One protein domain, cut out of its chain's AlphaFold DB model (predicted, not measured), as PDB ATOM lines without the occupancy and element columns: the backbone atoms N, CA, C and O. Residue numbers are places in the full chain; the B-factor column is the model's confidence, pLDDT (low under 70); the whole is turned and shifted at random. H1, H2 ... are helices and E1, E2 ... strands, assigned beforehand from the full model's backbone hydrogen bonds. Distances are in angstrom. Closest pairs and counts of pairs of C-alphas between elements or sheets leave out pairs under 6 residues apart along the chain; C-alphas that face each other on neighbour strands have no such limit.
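This is residues 3 to 94 of the 177 residues of the protein "HNHc domain-containing protein" of Candidatus Vogelbacteria bacterium RIFOXYD1_FULL_44_32 (UniProt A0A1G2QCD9). One strongly twisted sheet of six strands is made of two three-strand halves, with the long helix H2 running slantwise over one face at the E6 and E5 part and the short helix H1 standing up from the opposite face near E5. The hairpin of E2 and E3 makes a wing away from both helices; its turn, residues 19 to 24, sticks out, and so do residues 88 to 94 of H2. The 92 printed residues include six named strands and two named helices, along the chain E1 E2 E3 H1 E4 E5 E6 H2; the sheet order is E3 E2 E1 E6 E5 E4, antiparallel throughout, and the class is mixed, helices and strands. The whole is compact, with a radius of gyration of the C-alphas of 13.4 A and spans of 33 by 33 by 29 A.

E1, residues 3 to 10, begins at C-alpha 3 (285.941, 385.966, 337.264), is 20.6 A long and bends by 51 degrees at residue 6. E2, residues 13 to 18, and E3, residues 25 to 30, measure 15.6 A and 15.8 A. H1 is residues 38 to 44, from C-alpha 38 at (276.244, 393.820, 314.938). E4 is residues 49 to 51, E5 residues 58 to 61, and E6, residues 64 to 69, is 16.1 A long. H2, residues 76 to 94, is 27.1 A long and ends at C-alpha 94 (276.069, 399.506, 343.046).

E1 E2 E3 and E4 E5 E6 are meanders, each strand the antiparallel neighbour of the one before. N 8 and O 15 of E1 and E2 are 2.9 A apart, and N 18 and O 25 of E2 and E3 2.8 A, within hydrogen-bond range. E1 and E6, one from each meander, are antiparallel neighbours with 153 degrees between their N-to-C directions, and N 65 and O 7 are 2.8 A apart, within hydrogen-bond range. E6 and E5 have N 66 and O 59 at 2.7 A; E5 and E4 have N 60 and O 49 at 2.8 A. E3 and E4 are the edge strands. H1 is on the sheet at a height of 6.7 A, only just over E5, with 3 C-alphas falling on it; the closest C-alphas, of Gln 44 and Phe 61, are 4.7 A apart. H2, on the opposite face at a height of 9.6 A, is over E6 and only just over E5, with 3 C-alphas falling on E5; its line stands at 55 degrees to E6 on the local plane. H1 and H2 are apart. In both helices every O i to N i+4 pair is within hydrogen-bond range.

The two farthest C-alphas, of Leu 22 and Ser 75, are 38.8 A apart. The printed part has no cut, and no link is long. Mean pLDDT of the printed part is 81.9; residues 19 to 24, 30 to 37, 53 to 54 and 71 to 72 are under 70.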
ATOM      1  N   ILE A   3     286.499 385.046 338.265       91.81
ATOM      2  CA  ILE A   3     285.941 385.966 337.264       91.81
ATOM      3  C   ILE A   3     286.462 387.367 337.580       91.81
ATOM      4  O   ILE A   3     286.236 387.873 338.682       91.81
ATOM      5  N   LYS A   4     287.154 387.990 336.628       91.00
ATOM      6  CA  LYS A   4     287.620 389.379 336.732       91.00
ATOM      7  C   LYS A   4     287.079 390.198 335.581       91.00
ATOM      8  O   LYS A   4     287.101 389.740 334.451       91.00
ATOM      9  N   GLU A   5     286.605 391.395 335.884       91.19
ATOM     10  CA  GLU A   5     286.269 392.413 334.889       91.19
ATOM     11  C   GLU A   5     287.563 393.110 334.472       91.19
ATOM     12  O   GLU A   5     288.265 393.643 335.329       91.19
ATOM     13  N   GLU A   6     287.905 393.051 333.189       88.00
ATOM     14  CA  GLU A   6     289.223 393.462 332.677       88.00
ATOM     15  C   GLU A   6     289.119 394.471 331.523       88.00
ATOM     16  O   GLU A   6     290.126 395.036 331.103       88.00
ATOM     17  N   GLY A   7     287.920 394.743 331.006       87.62
ATOM     18  CA  GLY A   7     287.745 395.730 329.943       87.62
ATOM     19  C   GLY A   7     286.295 396.096 329.671       87.62
ATOM     20  O   GLY A   7     285.371 395.481 330.204       87.62
ATOM     21  N   ILE A   8     286.111 397.098 328.816       90.31
ATOM     22  CA  ILE A   8     284.807 397.590 328.366       90.31
ATOM     23  C   ILE A   8     284.748 397.611 326.841       90.31
ATOM     24  O   ILE A   8     285.750 397.881 326.182       90.31
ATOM     25  N   ILE A   9     283.574 397.342 326.282       87.38
ATOM     26  CA  ILE A   9     283.278 397.585 324.873       87.38
ATOM     27  C   ILE A   9     282.723 399.003 324.771       87.38
ATOM     28  O   ILE A   9     281.714 399.326 325.396       87.38
ATOM     29  N   LYS A  10     283.373 399.849 323.977       84.25
ATOM     30  CA  LYS A  10     282.935 401.219 323.715       84.25
ATOM     31  C   LYS A  10     283.217 401.573 322.261       84.25
ATOM     32  O   LYS A  10     284.306 401.298 321.772       84.25
ATOM     33  N   ASP A  11     282.229 402.146 321.574       80.81
ATOM     34  CA  ASP A  11     282.346 402.597 320.177       80.81
ATOM     35  C   ASP A  11     282.894 401.511 319.227       80.81
ATOM     36  O   ASP A  11     283.704 401.770 318.341       80.81
ATOM     37  N   GLY A  12     282.483 400.256 319.449       73.31
ATOM     38  CA  GLY A  12     282.943 399.117 318.654       73.31
ATOM     39  C   GLY A  12     284.405 398.721 318.890       73.31
ATOM     40  O   GLY A  12     284.960 397.990 318.081       73.31
ATOM     41  N   LYS A  13     285.033 399.170 319.981       80.00
ATOM     42  CA  LYS A  13     286.390 398.790 320.401       80.00
ATOM     43  C   LYS A  13     286.368 398.171 321.793       80.00
ATOM     44  O   LYS A  13     285.546 398.552 322.625       80.00
ATOM     45  N   ILE A  14     287.295 397.252 322.073       83.12
ATOM     46  CA  ILE A  14     287.544 396.804 323.451       83.12
ATOM     47  C   ILE A  14     288.640 397.680 324.042       83.12
ATOM     48  O   ILE A  14     289.739 397.768 323.496       83.12
ATOM     49  N   ILE A  15     288.349 398.281 325.188       85.38
ATOM     50  CA  ILE A  15     289.291 399.065 325.974       85.38
ATOM     51  C   ILE A  15     289.661 398.244 327.207       85.38
ATOM     52  O   ILE A  15     288.810 397.949 328.048       85.38
ATOM     53  N   VAL A  16     290.935 397.871 327.309       83.44
ATOM     54  CA  VAL A  16     291.501 397.107 328.432       83.44
ATOM     55  C   VAL A  16     292.526 397.983 329.136       83.44
ATOM     56  O   VAL A  16     293.426 398.528 328.493       83.44
ATOM     57  N   GLN A  17     292.427 398.104 330.458       77.00
ATOM     58  CA  GLN A  17     293.459 398.789 331.236       77.00
ATOM     59  C   GLN A  17     294.568 397.817 331.629       77.00
ATOM     60  O   GLN A  17     294.311 396.734 332.151       77.00
ATOM     61  N   ILE A  18     295.818 398.206 331.380       71.44
ATOM     62  CA  ILE A  18     297.010 397.425 331.710       71.44
ATOM     63  C   ILE A  18     297.876 398.211 332.691       71.44
ATOM     64  O   ILE A  18     298.269 399.346 332.427       71.44
ATOM     65  N   GLY A  19     298.210 397.571 333.814       60.19
ATOM     66  CA  GLY A  19     298.953 398.181 334.919       60.19
ATOM     67  C   GLY A  19     298.043 398.769 336.006       60.19
ATOM     68  O   GLY A  19     296.827 398.829 335.854       60.19
ATOM     69  N   LYS A  20     298.632 399.166 337.139       57.38
ATOM     70  CA  LYS A  20     297.940 399.834 338.258       57.38
ATOM     71  C   LYS A  20     298.669 401.137 338.610       57.38
ATOM     72  O   LYS A  20     299.891 401.193 338.507       57.38
ATOM     73  N   GLY A  21     297.937 402.154 339.070       58.44
ATOM     74  CA  GLY A  21     298.505 403.439 339.509       58.44
ATOM     75  C   GLY A  21     298.902 404.377 338.361       58.44
ATOM     76  O   GLY A  21     298.402 404.246 337.248       58.44
ATOM     77  N   LEU A  22     299.814 405.319 338.629       50.72
ATOM     78  CA  LEU A  22     300.246 406.390 337.706       50.72
ATOM     79  C   LEU A  22     300.872 405.901 336.380       50.72
ATOM     80  O   LEU A  22     301.043 406.693 335.461       50.72
ATOM     81  N   GLY A  23     301.201 404.609 336.264       55.34
ATOM     82  CA  GLY A  23     301.724 403.984 335.042       55.34
ATOM     83  C   GLY A  23     300.701 403.164 334.247       55.34
ATOM     84  O   GLY A  23     301.100 402.458 333.321       55.34
ATOM     85  N   ALA A  24     299.414 403.196 334.615       69.00
ATOM     86  CA  ALA A  24     298.374 402.455 333.906       69.00
ATOM     87  C   ALA A  24     298.202 402.981 332.471       69.00
ATOM     88  O   ALA A  24     298.106 404.185 332.238       69.00
ATOM     89  N   ARG A  25     298.156 402.067 331.499       71.75
ATOM     90  CA  ARG A  25     297.948 402.371 330.078       71.75
ATOM     91  C   ARG A  25     296.649 401.732 329.610       71.75
ATOM     92  O   ARG A  25     296.325 400.620 330.019       71.75
ATOM     93  N   SER A  26     295.922 402.420 328.736       73.81
ATOM     94  CA  SER A  26     294.764 401.832 328.059       73.81
ATOM     95  C   SER A  26     295.228 401.241 326.736       73.81
ATOM     96  O   SER A  26     295.845 401.945 325.939       73.81
ATOM     97  N   LEU A  27     294.959 399.956 326.517       75.06
ATOM     98  CA  LEU A  27     295.077 399.352 325.199       75.06
ATOM     99  C   LEU A  27     293.701 399.327 324.547       75.06
ATOM    100  O   LEU A  27     292.738 398.812 325.122       75.06
ATOM    101  N   GLU A  28     293.637 399.883 323.343       76.44
ATOM    102  CA  GLU A  28     292.486 399.763 322.462       76.44
ATOM    103  C   GLU A  28     292.728 398.619 321.490       76.44
ATOM    104  O   GLU A  28     293.702 398.616 320.737       76.44
ATOM    105  N   PHE A  29     291.816 397.659 321.486       71.31
ATOM    106  CA  PHE A  29     291.790 396.610 320.487       71.31
ATOM    107  C   PHE A  29     290.678 396.945 319.497       71.31
ATOM    108  O   PHE A  29     289.488 396.828 319.807       71.31
ATOM    109  N   CYS A  30     291.079 397.412 318.312       60.38
ATOM    110  CA  CYS A  30     290.191 397.475 317.159       60.38
ATOM    111  C   CYS A  30     289.936 396.048 316.683       60.38
ATOM    112  O   CYS A  30     290.872 395.310 316.377       60.38
ATOM    113  N   PHE A  31     288.668 395.661 316.614       62.22
ATOM    114  CA  PHE A  31     288.284 394.401 316.003       62.22
ATOM    115  C   PHE A  31     288.526 394.501 314.493       62.22
ATOM    116  O   PHE A  31     287.721 395.096 313.784       62.22
ATOM    117  N   THR A  32     289.630 393.953 313.988       48.50
ATOM    118  CA  THR A  32     289.783 393.735 312.546       48.50
ATOM    119  C   THR A  32     288.767 392.667 312.129       48.50
ATOM    120  O   THR A  32     288.928 391.492 312.451       48.50
ATOM    121  N   ASP A  33     287.667 393.123 311.531       48.28
ATOM    122  CA  ASP A  33     286.647 392.435 310.721       48.28
ATOM    123  C   ASP A  33     285.931 391.164 311.237       48.28
ATOM    124  O   ASP A  33     284.963 390.743 310.610       48.28
ATOM    125  N   PHE A  34     286.294 390.563 312.379       46.66
ATOM    126  CA  PHE A  34     285.696 389.282 312.819       46.66
ATOM    127  C   PHE A  34     284.660 389.382 313.960       46.66
ATOM    128  O   PHE A  34     283.798 388.520 314.093       46.66
ATOM    129  N   PHE A  35     284.700 390.434 314.782       48.62
ATOM    130  CA  PHE A  35     283.884 390.550 316.013       48.62
ATOM    131  C   PHE A  35     283.079 391.856 316.122       48.62
ATOM    132  O   PHE A  35     282.264 392.007 317.031       48.62
ATOM    133  N   SER A  36     283.253 392.793 315.186       56.12
ATOM    134  CA  SER A  36     282.415 393.996 315.061       56.12
ATOM    135  C   SER A  36     281.063 393.705 314.402       56.12
ATOM    136  O   SER A  36     280.312 394.632 314.085       56.12
ATOM    137  N   SER A  37     280.721 392.427 314.190       66.31
ATOM    138  CA  SER A  37     279.403 392.081 313.691       66.31
ATOM    139  C   SER A  37     278.364 392.597 314.685       66.31
ATOM    140  O   SER A  37     278.400 392.338 315.891       66.31
ATOM    141  N   ILE A  38     277.393 393.341 314.165       70.88
ATOM    142  CA  ILE A  38     276.244 393.820 314.938       70.88
ATOM    143  C   ILE A  38     275.584 392.656 315.708       70.88
ATOM    144  O   ILE A  38     275.001 392.875 316.769       70.88
ATOM    145  N   SER A  39     275.692 391.418 315.204       78.69
ATOM    146  CA  SER A  39     275.232 390.210 315.890       78.69
ATOM    147  C   SER A  39     275.947 389.964 317.219       78.69
ATOM    148  O   SER A  39     275.254 389.822 318.222       78.69
ATOM    149  N   PHE A  40     277.282 389.999 317.271       82.88
ATOM    150  CA  PHE A  40     278.034 389.795 318.512       82.88
ATOM    151  C   PHE A  40     277.696 390.862 319.555       82.88
ATOM    152  O   PHE A  40     277.356 390.533 320.692       82.88
ATOM    153  N   LEU A  41     277.706 392.142 319.155       82.81
ATOM    154  CA  LEU A  41     277.382 393.262 320.047       82.81
ATOM    155  C   LEU A  41     275.974 393.139 320.642       82.81
ATOM    156  O   LEU A  41     275.772 393.465 321.810       82.81
ATOM    157  N   LYS A  42     275.011 392.637 319.862       85.31
ATOM    158  CA  LYS A  42     273.642 392.373 320.326       85.31
ATOM    159  C   LYS A  42     273.537 391.119 321.190       85.31
ATOM    160  O   LYS A  42     272.701 391.072 322.090       85.31
ATOM    161  N   GLU A  43     274.325 390.091 320.901       89.06
ATOM    162  CA  GLU A  43     274.273 388.814 321.608       89.06
ATOM    163  C   GLU A  43     274.885 388.920 323.007       89.06
ATOM    164  O   GLU A  43     274.253 388.499 323.979       89.06
ATOM    165  N   GLN A  44     276.037 389.588 323.127       89.88
ATOM    166  CA  GLN A  44     276.705 389.819 324.413       89.88
ATOM    167  C   GLN A  44     275.871 390.682 325.378       89.88
ATOM    168  O   GLN A  44     276.026 390.602 326.594       89.88
ATOM    169  N   GLU A  45     274.906 391.460 324.880       91.25
ATOM    170  CA  GLU A  45     273.954 392.166 325.748       91.25
ATOM    171  C   GLU A  45     272.911 391.241 326.395       91.25
ATOM    172  O   GLU A  45     272.331 391.577 327.434       91.25
ATOM    173  N   LYS A  46     272.648 390.075 325.793       92.06
ATOM    174  CA  LYS A  46     271.619 389.122 326.241       92.06
ATOM    175  C   LYS A  46     272.207 387.975 327.050       92.06
ATOM    176  O   LYS A  46     271.604 387.523 328.025       92.06
ATOM    177  N   THR A  47     273.373 387.484 326.658       93.00
ATOM    178  CA  THR A  47     274.021 386.342 327.302       93.00
ATOM    179  C   THR A  47     275.537 386.476 327.230       93.00
ATOM    180  O   THR A  47     276.029 387.085 326.288       93.00
ATOM    181  N   PRO A  48     276.299 385.915 328.187       95.25
ATOM    182  CA  PRO A  48     277.745 385.897 328.068       95.25
ATOM    183  C   PRO A  48     278.185 385.138 326.815       95.25
ATOM    184  O   PRO A  48     277.777 383.990 326.608       95.25
ATOM    185  N   VAL A  49     279.022 385.785 326.006       92.75
ATOM    186  CA  VAL A  49     279.606 385.235 324.780       92.75
ATOM    187  C   VAL A  49     281.099 385.026 325.001       92.75
ATOM    188  O   VAL A  49     281.807 385.950 325.398       92.75
ATOM    189  N   LYS A  50     281.579 383.809 324.763       90.50
ATOM    190  CA  LYS A  50     283.001 383.464 324.833       90.50
ATOM    191  C   LYS A  50     283.699 383.910 323.554       90.50
ATOM    192  O   LYS A  50     283.131 383.797 322.472       90.50
ATOM    193  N   SER A  51     284.923 384.404 323.666       84.19
ATOM    194  CA  SER A  51     285.752 384.721 322.506       84.19
ATOM    195  C   SER A  51     287.201 384.371 322.797       84.19
ATOM    196  O   SER A  51     287.772 384.808 323.792       84.19
ATOM    197  N   ASP A  52     287.802 383.595 321.902       73.50
ATOM    198  CA  ASP A  52     289.191 383.156 322.035       73.50
ATOM    199  C   ASP A  52     290.181 384.110 321.341       73.50
ATOM    200  O   ASP A  52     291.387 383.886 321.367       73.50
ATOM    201  N   GLY A  53     289.690 385.204 320.745       67.00
ATOM    202  CA  GLY A  53     290.488 386.095 319.894       67.00
ATOM    203  C   GLY A  53     291.434 387.055 320.626       67.00
ATOM    204  O   GLY A  53     292.278 387.665 319.976       67.00
ATOM    205  N   LEU A  54     291.307 387.219 321.951       69.62
ATOM    206  CA  LEU A  54     292.080 388.215 322.713       69.62
ATOM    207  C   LEU A  54     292.944 387.592 323.814       69.62
ATOM    208  O   LEU A  54     294.155 387.796 323.867       69.62
ATOM    209  N   ARG A  55     292.315 386.838 324.717       75.31
ATOM    210  CA  ARG A  55     292.970 386.076 325.785       75.31
ATOM    211  C   ARG A  55     292.169 384.808 326.044       75.31
ATOM    212  O   ARG A  55     290.939 384.852 326.019       75.31
ATOM    213  N   ALA A  56     292.841 383.706 326.362       82.81
ATOM    214  CA  ALA A  56     292.157 382.484 326.770       82.81
ATOM    215  C   ALA A  56     291.215 382.752 327.960       82.81
ATOM    216  O   ALA A  56     291.598 383.412 328.930       82.81
ATOM    217  N   GLY A  57     289.978 382.258 327.872       87.06
ATOM    218  CA  GLY A  57     288.959 382.483 328.901       87.06
ATOM    219  C   GLY A  57     288.336 383.881 328.879       87.06
ATOM    220  O   GLY A  57     287.807 384.309 329.907       87.06
ATOM    221  N   SER A  58     288.386 384.594 327.749       90.12
ATOM    222  CA  SER A  58     287.681 385.870 327.582       90.12
ATOM    223  C   SER A  58     286.196 385.660 327.307       90.12
ATOM    224  O   SER A  58     285.796 384.906 326.419       90.12
ATOM    225  N   TRP A  59     285.377 386.371 328.071       93.19
ATOM    226  CA  TRP A  59     283.929 386.395 327.958       93.19
ATOM    227  C   TRP A  59     283.433 387.829 327.898       93.19
ATOM    228  O   TRP A  59     283.961 388.704 328.574       93.19
ATOM    229  N   PHE A  60     282.378 388.061 327.134       92.75
ATOM    230  CA  PHE A  60     281.776 389.372 326.957       92.75
ATOM    231  C   PHE A  60     280.327 389.332 327.399       92.75
ATOM    232  O   PHE A  60     279.579 388.437 327.004       92.75
ATOM    233  N   PHE A  61     279.940 390.277 328.247       94.69
ATOM    234  CA  PHE A  61     278.567 390.414 328.708       94.69
ATOM    235  C   PHE A  61     278.304 391.860 329.130       94.69
ATOM    236  O   PHE A  61     279.141 392.445 329.814       94.69
ATOM    237  N   LYS A  62     277.156 392.436 328.758       93.31
ATOM    238  CA  LYS A  62     276.770 393.811 329.150       93.31
ATOM    239  C   LYS A  62     277.847 394.861 328.858       93.31
ATOM    240  O   LYS A  62     278.214 395.654 329.723       93.31
ATOM    241  N   SER A  63     278.394 394.823 327.645       91.50
ATOM    242  CA  SER A  63     279.451 395.720 327.167       91.50
ATOM    243  C   SER A  63     280.729 395.677 328.015       91.50
ATOM    244  O   SER A  63     281.522 396.616 328.018       91.50
ATOM    245  N   LYS A  64     280.959 394.579 328.737       91.88
ATOM    246  CA  LYS A  64     282.137 394.362 329.578       91.88
ATOM    247  C   LYS A  64     282.837 393.073 329.195       91.88
ATOM    248  O   LYS A  64     282.203 392.090 328.814       91.88
ATOM    249  N   MET A  65     284.157 393.089 329.325       91.75
ATOM    250  CA  MET A  65     285.018 391.932 329.143       91.75
ATOM    251  C   MET A  65     285.377 391.341 330.503       91.75
ATOM    252  O   MET A  65     285.862 392.037 331.400       91.75
ATOM    253  N   TYR A  66     285.191 390.035 330.621       92.44
ATOM    254  CA  TYR A  66     285.515 389.237 331.786       92.44
ATOM    255  C   TYR A  66     286.549 388.180 331.431       92.44
ATOM    256  O   TYR A  66     286.408 387.477 330.435       92.44
ATOM    257  N   ILE A  67     287.562 388.027 332.275       91.19
ATOM    258  CA  ILE A  67     288.508 386.920 332.188       91.19
ATOM    259  C   ILE A  67     288.133 385.887 333.238       91.19
ATOM    260  O   ILE A  67     288.111 386.168 334.442       91.19
ATOM    261  N   VAL A  68     287.851 384.679 332.763       91.06
ATOM    262  CA  VAL A  68     287.638 383.499 333.590       91.06
ATOM    263  C   VAL A  68     288.944 382.717 333.628       91.06
ATOM    264  O   VAL A  68     289.405 382.217 332.609       91.06
ATOM    265  N   SER A  69     289.558 382.635 334.806       87.81
ATOM    266  CA  SER A  69     290.860 381.981 334.999       87.81
ATOM    267  C   SER A  69     290.824 380.859 336.047       87.81
ATOM    268  O   SER A  69     289.958 380.819 336.935       87.81
ATOM    269  N   GLY A  70     291.800 379.952 335.926       79.69
ATOM    270  CA  GLY A  70     291.950 378.716 336.706       79.69
ATOM    271  C   GLY A  70     291.502 377.472 335.930       79.69
ATOM    272  O   GLY A  70     290.715 377.585 334.997       79.69
ATOM    273  N   GLN A  71     291.984 376.282 336.313       68.38
ATOM    274  CA  GLN A  71     291.415 375.024 335.811       68.38
ATOM    275  C   GLN A  71     289.946 374.944 336.239       68.38
ATOM    276  O   GLN A  71     289.620 375.115 337.418       68.38
ATOM    277  N   THR A  72     289.050 374.726 335.281       65.38
ATOM    278  CA  THR A  72     287.615 374.604 335.537       65.38
ATOM    279  C   THR A  72     287.093 373.308 334.930       65.38
ATOM    280  O   THR A  72     287.189 373.162 333.715       65.38
ATOM    281  N   PRO A  73     286.483 372.404 335.714       79.94
ATOM    282  CA  PRO A  73     285.776 371.243 335.174       79.94
ATOM    283  C   PRO A  73     284.382 371.610 334.625       79.94
ATOM    284  O   PRO A  73     283.560 370.730 334.406       79.94
ATOM    285  N   TYR A  74     284.084 372.906 334.479       86.25
ATOM    286  CA  TYR A  74     282.749 373.415 334.177       86.25
ATOM    287  C   TYR A  74     282.520 373.538 332.677       86.25
ATOM    288  O   TYR A  74     283.401 373.973 331.934       86.25
ATOM    289  N   SER A  75     281.298 373.221 332.269       90.12
ATOM    290  CA  SER A  75     280.793 373.481 330.925       90.12
ATOM    291  C   SER A  75     280.639 374.983 330.659       90.12
ATOM    292  O   SER A  75     280.486 375.793 331.579       90.12
ATOM    293  N   ASP A  76     280.613 375.368 329.383       90.31
ATOM    294  CA  ASP A  76     280.399 376.764 328.985       90.31
ATOM    295  C   ASP A  76     279.045 377.316 329.496       90.31
ATOM    296  O   ASP A  76     278.960 378.491 329.853       90.31
ATOM    297  N   GLU A  77     278.004 376.483 329.628       91.50
ATOM    298  CA  GLU A  77     276.705 376.895 330.188       91.50
ATOM    299  C   GLU A  77     276.778 377.220 331.688       91.50
ATOM    300  O   GLU A  77     276.232 378.231 332.146       91.50
ATOM    301  N   GLU A  78     277.521 376.432 332.466       92.38
ATOM    302  CA  GLU A  78     277.770 376.739 333.877       92.38
ATOM    303  C   GLU A  78     278.595 378.021 334.037       92.38
ATOM    304  O   GLU A  78     278.339 378.823 334.942       92.38
ATOM    305  N   ILE A  79     279.564 378.256 333.145       92.44
ATOM    306  CA  ILE A  79     280.362 379.488 333.140       92.44
ATOM    307  C   ILE A  79     279.470 380.699 332.827       92.44
ATOM    308  O   ILE A  79     279.531 381.694 333.558       92.44
ATOM    309  N   LYS A  80     278.574 380.610 331.831       94.50
ATOM    310  CA  LYS A  80     277.586 381.663 331.524       94.50
ATOM    311  C   LYS A  80     276.736 382.016 332.742       94.50
ATOM    312  O   LYS A  80     276.579 383.196 333.060       94.50
ATOM    313  N   LEU A  81     276.201 381.016 333.448       94.81
ATOM    314  CA  LEU A  81     275.392 381.239 334.652       94.81
ATOM    315  C   LEU A  81     276.181 381.970 335.741       94.81
ATOM    316  O   LEU A  81     275.679 382.919 336.347       94.81
ATOM    317  N   ARG A  82     277.436 381.576 335.961       94.25
ATOM    318  CA  ARG A  82     278.304 382.197 336.967       94.25
ATOM    319  C   ARG A  82     278.676 383.634 336.606       94.25
ATOM    320  O   ARG A  82     278.676 384.482 337.496       94.25
ATOM    321  N   ILE A  83     278.929 383.930 335.329       95.06
ATOM    322  CA  ILE A  83     279.152 385.305 334.854       95.06
ATOM    323  C   ILE A  83     277.891 386.146 335.062       95.06
ATOM    324  O   ILE A  83     277.979 387.216 335.659       95.06
ATOM    325  N   LYS A  84     276.710 385.652 334.661       95.62
ATOM    326  CA  LYS A  84     275.437 386.355 334.901       95.62
ATOM    327  C   LYS A  84     275.248 386.672 336.384       95.62
ATOM    328  O   LYS A  84     274.978 387.817 336.734       95.62
ATOM    329  N   HIS A  85     275.436 385.682 337.258       95.31
ATOM    330  CA  HIS A  85     275.315 385.872 338.702       95.31
ATOM    331  C   HIS A  85     276.305 386.917 339.239       95.31
ATOM    332  O   HIS A  85     275.916 387.784 340.022       95.31
ATOM    333  N   PHE A  86     277.563 386.871 338.792       95.06
ATOM    334  CA  PHE A  86     278.594 387.836 339.171       95.06
ATOM    335  C   PHE A  86     278.214 389.273 338.791       95.06
ATOM    336  O   PHE A  86     278.309 390.173 339.626       95.06
ATOM    337  N   VAL A  87     277.744 389.482 337.558       94.12
ATOM    338  CA  VAL A  87     277.333 390.807 337.068       94.12
ATOM    339  C   VAL A  87     276.113 391.322 337.823       94.12
ATOM    340  O   VAL A  87     276.164 392.422 338.368       94.12
ATOM    341  N   ILE A  88     275.072 390.498 337.965       92.75
ATOM    342  CA  ILE A  88     273.849 390.864 338.698       92.75
ATOM    343  C   ILE A  88     274.169 391.253 340.145       92.75
ATOM    344  O   ILE A  88     273.598 392.207 340.674       92.75
ATOM    345  N   LYS A  89     275.072 390.520 340.809       94.88
ATOM    346  CA  LYS A  89     275.472 390.824 342.187       94.88
ATOM    347  C   LYS A  89     276.109 392.213 342.286       94.88
ATOM    348  O   LYS A  89     275.667 393.011 343.110       94.88
ATOM    349  N   LYS A  90     277.077 392.519 341.416       93.19
ATOM    350  CA  LYS A  90     277.729 393.836 341.375       93.19
ATOM    351  C   LYS A  90     276.749 394.970 341.066       93.19
ATOM    352  O   LYS A  90     276.811 396.016 341.702       93.19
ATOM    353  N   GLU A  91     275.845 394.779 340.108       92.56
ATOM    354  CA  GLU A  91     274.844 395.796 339.752       92.56
ATOM    355  C   GLU A  91     273.893 396.094 340.918       92.56
ATOM    356  O   GLU A  91     273.590 397.257 341.195       92.56
ATOM    357  N   LYS A  92     273.463 395.060 341.652       95.62
ATOM    358  CA  LYS A  92     272.653 395.227 342.869       95.62
ATOM    359  C   LYS A  92     273.404 395.977 343.966       95.62
ATOM    360  O   LYS A  92     272.819 396.857 344.593       95.62
ATOM    361  N   GLU A  93     274.672 395.642 344.195       96.38
ATOM    362  CA  GLU A  93     275.530 396.342 345.160       96.38
ATOM    363  C   GLU A  93     275.674 397.824 344.794       96.38
ATOM    364  O   GLU A  93     275.432 398.688 345.635       96.38
ATOM    365  N   LEU A  94     275.960 398.129 343.525       94.94
ATOM    366  CA  LEU A  94     276.069 399.506 343.046       94.94
ATOM    367  C   LEU A  94     274.746 400.272 343.188       94.94
ATOM    368  O   LEU A  94     274.737 401.412 343.643       94.94
TER     369      LEU A  94